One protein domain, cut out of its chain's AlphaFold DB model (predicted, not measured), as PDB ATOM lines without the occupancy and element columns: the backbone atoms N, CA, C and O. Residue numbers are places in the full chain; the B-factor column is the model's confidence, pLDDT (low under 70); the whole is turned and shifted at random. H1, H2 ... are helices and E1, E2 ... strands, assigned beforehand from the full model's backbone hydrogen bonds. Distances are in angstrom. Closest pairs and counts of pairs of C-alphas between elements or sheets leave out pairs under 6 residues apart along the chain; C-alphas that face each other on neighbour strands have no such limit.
ATOM      1  N   ASP A  14     131.506 126.665 145.996       68.25
ATOM      2  CA  ASP A  14     131.335 128.093 146.168       68.25
ATOM      3  C   ASP A  14     132.604 128.787 146.656       68.25
ATOM      4  O   ASP A  14     132.543 129.994 146.811       68.25
ATOM      5  N   ILE A  15     133.743 128.117 146.866       72.44
ATOM      6  CA  ILE A  15     134.995 128.754 147.309       72.44
ATOM      7  C   ILE A  15     136.053 128.704 146.198       72.44
ATOM      8  O   ILE A  15     136.615 127.668 145.860       72.44
ATOM      9  N   VAL A  16     136.386 129.872 145.650       71.75
ATOM     10  CA  VAL A  16     137.437 130.068 144.645       71.75
ATOM     11  C   VAL A  16     138.735 130.487 145.337       71.75
ATOM     12  O   VAL A  16     138.843 131.595 145.866       71.75
ATOM     13  N   CYS A  17     139.751 129.625 145.310       78.75
ATOM     14  CA  CYS A  17     141.078 129.933 145.849       78.75
ATOM     15  C   CYS A  17     142.033 130.473 144.770       78.75
ATOM     16  O   CYS A  17     142.110 129.940 143.665       78.75
ATOM     17  N   ASN A  18     142.790 131.525 145.101       78.69
ATOM     18  CA  ASN A  18     143.942 131.993 144.320       78.69
ATOM     19  C   ASN A  18     145.180 132.167 145.229       78.69
ATOM     20  O   ASN A  18     145.095 131.959 146.437       78.69
ATOM     21  N   TYR A  19     146.330 132.553 144.664       77.06
ATOM     22  CA  TYR A  19     147.596 132.785 145.382       77.06
ATOM     23  C   TYR A  19     147.497 133.696 146.633       77.06
ATOM     24  O   TYR A  19     148.310 133.590 147.544       77.06
ATOM     25  N   TRP A  20     146.490 134.569 146.700       74.44
ATOM     26  CA  TRP A  20     146.245 135.549 147.763       74.44
ATOM     27  C   TRP A  20     145.153 135.129 148.767       74.44
ATOM     28  O   TRP A  20     144.813 135.918 149.648       74.44
ATOM     29  N   GLY A  21     144.590 133.918 148.649       78.69
ATOM     30  CA  GLY A  21     143.590 133.369 149.575       78.69
ATOM     31  C   GLY A  21     142.352 132.777 148.892       78.69
ATOM     32  O   GLY A  21     142.233 132.772 147.666       78.69
ATOM     33  N   CYS A  22     141.422 132.272 149.706       77.44
ATOM     34  CA  CYS A  22     140.162 131.667 149.271       77.44
ATOM     35  C   CYS A  22     138.988 132.641 149.433       77.44
ATOM     36  O   CYS A  22     138.828 133.264 150.481       77.44
ATOM     37  N   VAL A  23     138.182 132.796 148.381       73.31
ATOM     38  CA  VAL A  23     137.076 133.759 148.291       73.31
ATOM     39  C   VAL A  23     135.831 133.035 147.796       73.31
ATOM     40  O   VAL A  23     135.918 132.302 146.819       73.31
ATOM     41  N   SER A  24     134.661 133.265 148.400       81.19
ATOM     42  CA  SER A  24     133.438 132.625 147.898       81.19
ATOM     43  C   SER A  24     133.087 133.136 146.484       81.19
ATOM     44  O   SER A  24     133.040 134.350 146.261       81.19
ATOM     45  N   TYR A  25     132.826 132.247 145.526       80.75
ATOM     46  CA  TYR A  25     132.285 132.478 144.189       80.75
ATOM     47  C   TYR A  25     131.106 133.451 144.219       80.75
ATOM     48  O   TYR A  25     131.071 134.408 143.444       80.75
ATOM     49  N   THR A  26     130.197 133.287 145.183       83.12
ATOM     50  CA  THR A  26     129.062 134.194 145.394       83.12
ATOM     51  C   THR A  26     129.542 135.627 145.619       83.12
ATOM     52  O   THR A  26     129.083 136.561 144.960       83.12
ATOM     53  N   SER A  27     130.535 135.816 146.493       81.56
ATOM     54  CA  SER A  27     131.105 137.141 146.761       81.56
ATOM     55  C   SER A  27     131.865 137.716 145.556       81.56
ATOM     56  O   SER A  27     131.797 138.921 145.295       81.56
ATOM     57  N   TYR A  28     132.528 136.859 144.773       84.50
ATOM     58  CA  TYR A  28     133.226 137.257 143.552       84.50
ATOM     59  C   TYR A  28     132.251 137.788 142.496       84.50
ATOM     60  O   TYR A  28     132.469 138.870 141.942       84.50
ATOM     61  N   VAL A  29     131.145 137.073 142.265       89.25
ATOM     62  CA  VAL A  29     130.094 137.482 141.324       89.25
ATOM     63  C   VAL A  29     129.415 138.769 141.793       89.25
ATOM     64  O   VAL A  29     129.299 139.706 141.004       89.25
ATOM     65  N   ILE A  30     129.031 138.868 143.071       91.19
ATOM     66  CA  ILE A  30     128.369 140.067 143.616       91.19
ATOM     67  C   ILE A  30     129.258 141.306 143.467       91.19
ATOM     68  O   ILE A  30     128.765 142.356 143.052       91.19
ATOM     69  N   LYS A  31     130.568 141.201 143.735       89.25
ATOM     70  CA  LYS A  31     131.508 142.328 143.597       89.25
ATOM     71  C   LYS A  31     131.457 142.935 142.194       89.25
ATOM     72  O   LYS A  31     131.331 144.150 142.040       89.25
ATOM     73  N   TRP A  32     131.534 142.085 141.171       93.69
ATOM     74  CA  TRP A  32     131.501 142.528 139.779       93.69
ATOM     75  C   TRP A  32     130.097 142.918 139.318       93.69
ATOM     76  O   TRP A  32     129.974 143.842 138.519       93.69
ATOM     77  N   ALA A  33     129.044 142.292 139.850       95.06
ATOM     78  CA  ALA A  33     127.662 142.668 139.567       95.06
ATOM     79  C   ALA A  33     127.333 144.074 140.092       95.06
ATOM     80  O   ALA A  33     126.759 144.880 139.363       95.06
ATOM     81  N   VAL A  34     127.749 144.405 141.318       96.00
ATOM     82  CA  VAL A  34     127.568 145.744 141.899       96.00
ATOM     83  C   VAL A  34     128.377 146.779 141.121       96.00
ATOM     84  O   VAL A  34     127.844 147.824 140.744       96.00
ATOM     85  N   PHE A  35     129.644 146.480 140.823       96.31
ATOM     86  CA  PHE A  35     130.493 147.375 140.039       96.31
ATOM     87  C   PHE A  35     129.936 147.609 138.626       96.31
ATOM     88  O   PHE A  35     129.810 148.751 138.181       96.31
ATOM     89  N   GLY A  36     129.547 146.533 137.938       97.12
ATOM     90  CA  GLY A  36     128.951 146.579 136.607       97.12
ATOM     91  C   GLY A  36     127.606 147.300 136.596       97.12
ATOM     92  O   GLY A  36     127.361 148.113 135.710       97.12
ATOM     93  N   GLY A  37     126.767 147.077 137.610       97.25
ATOM     94  CA  GLY A  37     125.492 147.771 137.782       97.25
ATOM     95  C   GLY A  37     125.670 149.276 137.975       97.25
ATOM     96  O   GLY A  37     124.995 150.061 137.311       97.25
ATOM     97  N   LEU A  38     126.624 149.691 138.813       96.56
ATOM     98  CA  LEU A  38     126.940 151.108 139.010       96.56
ATOM     99  C   LEU A  38     127.476 151.746 137.721       96.56
ATOM    100  O   LEU A  38     127.024 152.823 137.331       96.56
ATOM    101  N   MET A  39     128.388 151.067 137.020       96.50
ATOM    102  CA  MET A  39     128.894 151.531 135.726       96.50
ATOM    103  C   MET A  39     127.784 151.649 134.681       96.50
ATOM    104  O   MET A  39     127.677 152.678 134.013       96.50
ATOM    105  N   ALA A  40     126.912 150.647 134.570       95.38
ATOM    106  CA  ALA A  40     125.770 150.681 133.664       95.38
ATOM    107  C   ALA A  40     124.808 151.829 134.007       95.38
ATOM    108  O   ALA A  40     124.365 152.539 133.104       95.38
ATOM    109  N   ALA A  41     124.534 152.069 135.292       95.81
ATOM    110  CA  ALA A  41     123.715 153.192 135.739       95.81
ATOM    111  C   ALA A  41     124.338 154.544 135.353       95.81
ATOM    112  O   ALA A  41     123.637 155.414 134.830       95.81
ATOM    113  N   CYS A  42     125.654 154.714 135.528       94.44
ATOM    114  CA  CYS A  42     126.362 155.911 135.073       94.44
ATOM    115  C   CYS A  42     126.240 156.097 133.556       94.44
ATOM    116  O   CYS A  42     125.896 157.187 133.097       94.44
ATOM    117  N   LEU A  43     126.466 155.044 132.765       93.62
ATOM    118  CA  LEU A  43     126.334 155.114 131.308       93.62
ATOM    119  C   LEU A  43     124.904 155.483 130.900       93.62
ATOM    120  O   LEU A  43     124.719 156.415 130.118       93.62
ATOM    121  N   LEU A  44     123.890 154.822 131.461       93.44
ATOM    122  CA  LEU A  44     122.483 155.140 131.201       93.44
ATOM    123  C   LEU A  44     122.144 156.588 131.562       93.44
ATOM    124  O   LEU A  44     121.418 157.242 130.814       93.44
ATOM    125  N   PHE A  45     122.700 157.116 132.652       90.69
ATOM    126  CA  PHE A  45     122.523 158.515 133.030       90.69
ATOM    127  C   PHE A  45     123.089 159.474 131.967       90.69
ATOM    128  O   PHE A  45     122.385 160.384 131.520       90.69
ATOM    129  N   PHE A  46     124.319 159.245 131.494       88.69
ATOM    130  CA  PHE A  46     124.942 160.094 130.471       88.69
ATOM    131  C   PHE A  46     124.276 159.955 129.093       88.69
ATOM    132  O   PHE A  46     123.937 160.961 128.462       88.69
ATOM    133  N   PHE A  47     124.050 158.725 128.623       90.75
ATOM    134  CA  PHE A  47     123.423 158.471 127.323       90.75
ATOM    135  C   PHE A  47     121.958 158.903 127.308       90.75
ATOM    136  O   PHE A  47     121.521 159.572 126.368       90.75
ATOM    137  N   GLY A  48     121.211 158.580 128.366       90.06
ATOM    138  CA  GLY A  48     119.821 158.986 128.530       90.06
ATOM    139  C   GLY A  48     119.688 160.504 128.549       90.06
ATOM    140  O   GLY A  48     118.878 161.061 127.807       90.06
ATOM    141  N   GLY A  49     120.546 161.193 129.305       85.50
ATOM    142  CA  GLY A  49     120.566 162.650 129.339       85.50
ATOM    143  C   GLY A  49     120.918 163.287 127.988       85.50
ATOM    144  O   GLY A  49     120.258 164.248 127.585       85.50
ATOM    145  N   TYR A  50     121.876 162.732 127.235       88.00
ATOM    146  CA  TYR A  50     122.222 163.214 125.890       88.00
ATOM    147  C   TYR A  50     121.077 163.026 124.881       88.00
ATOM    148  O   TYR A  50     120.715 163.962 124.156       88.00
ATOM    149  N   ILE A  51     120.471 161.834 124.847       89.69
ATOM    150  CA  ILE A  51     119.356 161.523 123.940       89.69
ATOM    151  C   ILE A  51     118.139 162.385 124.280       89.69
ATOM    152  O   ILE A  51     117.551 162.987 123.376       89.69
ATOM    153  N   HIS A  52     117.802 162.513 125.565       89.69
ATOM    154  CA  HIS A  52     116.716 163.370 126.034       89.69
ATOM    155  C   HIS A  52     116.923 164.828 125.595       89.69
ATOM    156  O   HIS A  52     116.003 165.457 125.061       89.69
ATOM    157  N   ALA A  53     118.149 165.348 125.714       87.75
ATOM    158  CA  ALA A  53     118.482 166.701 125.278       87.75
ATOM    159  C   ALA A  53     118.300 166.895 123.765       87.75
ATOM    160  O   ALA A  53     117.708 167.882 123.318       87.75
ATOM    161  N   LYS A  54     118.772 165.931 122.964       85.56
ATOM    162  CA  LYS A  54     118.662 165.967 121.500       85.56
ATOM    163  C   LYS A  54     117.205 165.883 121.047       85.56
ATOM    164  O   LYS A  54     116.800 166.628 120.159       85.56
ATOM    165  N   GLN A  55     116.406 165.011 121.660       86.94
ATOM    166  CA  GLN A  55     114.970 164.916 121.385       86.94
ATOM    167  C   GLN A  55     114.233 166.202 121.773       86.94
ATOM    168  O   GLN A  55     113.360 166.648 121.030       86.94
ATOM    169  N   ARG A  56     114.609 166.838 122.888       87.56
ATOM    170  CA  ARG A  56     114.051 168.128 123.307       87.56
ATOM    171  C   ARG A  56     114.359 169.245 122.306       87.56
ATOM    172  O   ARG A  56     113.451 169.976 121.926       87.56
ATOM    173  N   MET A  57     115.600 169.330 121.831       86.38
ATOM    174  CA  MET A  57     115.991 170.304 120.806       86.38
ATOM    175  C   MET A  57     115.282 170.051 119.470       86.38
ATOM    176  O   MET A  57     114.840 170.995 118.831       86.38
ATOM    177  N   LYS A  58     115.085 168.790 119.062       85.19
ATOM    178  CA  LYS A  58     114.288 168.464 117.862       85.19
ATOM    179  C   LYS A  58     112.840 168.960 117.946       85.19
ATOM    180  O   LYS A  58     112.244 169.236 116.917       85.19
ATOM    181  N   LYS A  59     112.290 169.087 119.157       86.62
ATOM    182  CA  LYS A  59     110.954 169.653 119.413       86.62
ATOM    183  C   LYS A  59     110.939 171.191 119.435       86.62
ATOM    184  O   LYS A  59     109.909 171.768 119.756       86.62
ATOM    185  N   GLY A  60     112.063 171.861 119.168       81.00
ATOM    186  CA  GLY A  60     112.165 173.326 119.194       81.00
ATOM    187  C   GLY A  60     112.234 173.933 120.600       81.00
ATOM    188  O   GLY A  60     112.221 175.149 120.751       81.00
ATOM    189  N   LEU A  61     112.336 173.110 121.646       84.00
ATOM    190  CA  LEU A  61     112.423 173.586 123.024       84.00
ATOM    191  C   LEU A  61     113.873 173.908 123.393       84.00
ATOM    192  O   LEU A  61     114.788 173.127 123.117       84.00
ATOM    193  N   ALA A  62     114.075 175.023 124.098       81.06
ATOM    194  CA  ALA A  62     115.393 175.397 124.595       81.06
ATOM    195  C   ALA A  62     115.969 174.309 125.528       81.06
ATOM    196  O   ALA A  62     115.250 173.763 126.380       81.06
ATOM    197  N   PRO A  63     117.272 173.992 125.405       81.69
ATOM    198  CA  PRO A  63     117.933 173.062 126.307       81.69
ATOM    199  C   PRO A  63     118.061 173.682 127.705       81.69
ATOM    200  O   PRO A  63     118.652 174.749 127.871       81.69
ATOM    201  N   LEU A  64     117.533 172.997 128.727       83.94
ATOM    202  CA  LEU A  64     117.683 173.429 130.125       83.94
ATOM    203  C   LEU A  64     119.147 173.444 130.570       83.94
ATOM    204  O   LEU A  64     119.998 172.754 130.004       83.94
ATOM    205  N   SER A  65     119.405 174.179 131.655       77.88
ATOM    206  CA  SER A  65     120.717 174.317 132.287       77.88
ATOM    207  C   SER A  65     121.413 172.981 132.562       77.88
ATOM    208  O   SER A  65     122.615 172.886 132.338       77.88
ATOM    209  N   TYR A  66     120.689 171.928 132.959       79.00
ATOM    210  CA  TYR A  66     121.301 170.625 133.247       79.00
ATOM    211  C   TYR A  66     121.802 169.887 131.991       79.00
ATOM    212  O   TYR A  66     122.744 169.104 132.068       79.00
ATOM    213  N   HIS A  67     121.277 170.191 130.800       83.56
ATOM    214  CA  HIS A  67     121.793 169.614 129.550       83.56
ATOM    215  C   HIS A  67     123.094 170.273 129.082       83.56
ATOM    216  O   HIS A  67     123.732 169.806 128.136       83.56
ATOM    217  N   ARG A  68     123.492 171.384 129.717       78.12
ATOM    218  CA  ARG A  68     124.674 172.147 129.315       78.12
ATOM    219  C   ARG A  68     125.964 171.353 129.461       78.12
ATOM    220  O   ARG A  68     126.914 171.659 128.749       78.12
ATOM    221  N   TRP A  69     126.007 170.382 130.366       79.19
ATOM    222  CA  TRP A  69     127.200 169.568 130.561       79.19
ATOM    223  C   TRP A  69     127.284 168.397 129.572       79.19
ATOM    224  O   TRP A  69     128.376 167.999 129.192       79.19
ATOM    225  N   MET A  70     126.141 167.924 129.065       82.31
ATOM    226  CA  MET A  70     126.070 166.782 128.146       82.31
ATOM    227  C   MET A  70     126.102 167.174 126.661       82.31
ATOM    228  O   MET A  70     126.577 166.398 125.838       82.31
ATOM    229  N   ILE A  71     125.616 168.366 126.285       82.56
ATOM    230  CA  ILE A  71     125.634 168.816 124.883       82.56
ATOM    231  C   ILE A  71     126.841 169.734 124.617       82.56
ATOM    232  O   ILE A  71     126.976 170.778 125.277       82.56
ATOM    233  N   PRO A  72     127.656 169.458 123.577       83.31
ATOM    234  CA  PRO A  72     128.717 170.358 123.135       83.31
ATOM    235  C   PRO A  72     128.212 171.789 122.921       83.31
ATOM    236  O   PRO A  72     127.143 172.022 122.351       83.31
ATOM    237  N   ARG A  73     128.997 172.782 123.351       81.44
ATOM    238  CA  ARG A  73     128.627 174.205 123.239       81.44
ATOM    239  C   ARG A  73     128.263 174.603 121.803       81.44
ATOM    240  O   ARG A  73     127.282 175.311 121.608       81.44
ATOM    241  N   ARG A  74     129.000 174.090 120.810       82.56
ATOM    242  CA  ARG A  74     128.775 174.363 119.378       82.56
ATOM    243  C   ARG A  74     127.358 173.993 118.924       82.56
ATOM    244  O   ARG A  74     126.698 174.802 118.286       82.56
ATOM    245  N   GLN A  75     126.863 172.818 119.324       85.12
ATOM    246  CA  GLN A  75     125.514 172.355 118.971       85.12
ATOM    247  C   GLN A  75     124.425 173.240 119.584       85.12
ATOM    248  O   GLN A  75     123.424 173.532 118.937       85.12
ATOM    249  N   ARG A  76     124.628 173.717 120.819       84.62
ATOM    250  CA  ARG A  76     123.673 174.620 121.475       84.62
ATOM    251  C   ARG A  76     123.652 176.001 120.824       84.62
ATOM    252  O   ARG A  76     122.573 176.533 120.606       84.62
ATOM    253  N   ILE A  77     124.812 176.561 120.481       82.31
ATOM    254  CA  ILE A  77     124.890 177.857 119.787       82.31
ATOM    255  C   ILE A  77     124.192 177.778 118.426       82.31
ATOM    256  O   ILE A  77     123.362 178.630 118.132       82.31
ATOM    257  N   ALA A  78     124.460 176.726 117.645       84.50
ATOM    258  CA  ALA A  78     123.808 176.513 116.353       84.50
ATOM    259  C   ALA A  78     122.279 176.406 116.486       84.50
ATOM    260  O   ALA A  78     121.544 176.994 115.698       84.50
ATOM    261  N   PHE A  79     121.790 175.717 117.522       85.06
ATOM    262  CA  PHE A  79     120.356 175.615 117.786       85.06
ATOM    263  C   PHE A  79     119.706 176.967 118.091       85.06
ATOM    264  O   PHE A  79     118.648 177.264 117.545       85.06
ATOM    265  N   HIS A  80     120.337 177.796 118.927       82.81
ATOM    266  CA  HIS A  80     119.819 179.135 119.218       82.81
ATOM    267  C   HIS A  80     119.944 180.091 118.026       82.81
ATOM    268  O   HIS A  80     119.093 180.959 117.872       82.81
ATOM    269  N   ALA A  81     120.955 179.927 117.168       81.44
ATOM    270  CA  ALA A  81     121.056 180.683 115.919       81.44
ATOM    271  C   ALA A  81     119.912 180.332 114.951       81.44
ATOM    272  O   ALA A  81     119.360 181.217 114.308       81.44
ATOM    273  N   ALA A  82     119.515 179.055 114.894       83.12
ATOM    274  CA  ALA A  82     118.385 178.598 114.085       83.12
ATOM    275  C   ALA A  82     117.012 178.990 114.665       83.12
ATOM    276  O   ALA A  82     116.036 179.049 113.923       83.12
ATOM    277  N   HIS A  83     116.919 179.258 115.972       81.69
ATOM    278  CA  HIS A  83     115.664 179.619 116.632       81.69
ATOM    279  C   HIS A  83     115.785 180.955 117.393       81.69
ATOM    280  O   HIS A  83     115.871 180.958 118.626       81.69
TER     281      HIS A  83
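This is residues 14 to 83 of the 166 residues of an uncharacterized protein of Cyphellophora europaea CBS 101466 (UniProt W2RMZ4). This is a rod made by one long helix, H1, with the strand hairpin E1 and E2 at one end and short H2 and H3 near the other. Between them, residues 29 to 45 stand free. The printed part has 70 residues, is mostly helix, in the order E1, E2, H1, H2, H3, and is extended: radius of gyration of the C-alphas 21.1 A, spans 63 by 19 by 14 A.

Start at E1, residues 15 to 18, antiparallel to E2, residues 21 to 24; N 16 and O 23 are within hydrogen-bond range at 2.7 A. H1, residues 25 to 58, only just touches H2, residues 65 to 68, with 3 pairs of C-alphas within 8 A, using its residues 49 to 53 alone; closest are C-alphas Ala 53 and His 67, 6.1 A. H3, residues 73 to 82, is close to H1 but not clearly touching; their closest C-alphas, Met 57 and Phe 79, are 7.5 A apart. Every O i to N i+4 pair in H1 and H3 is within hydrogen-bond range; H2 is too short for one.

Find C-alpha 25 at (132.285, 132.478, 144.189); H1 runs 48.1 A from there. H3 ends at C-alpha 82, (118.385, 178.598, 114.085).

The farthest C-alphas, Tyr 19 and His 83, are 63.6 A apart. The printed part has no cut; residue 14 alone has pLDDT under 70.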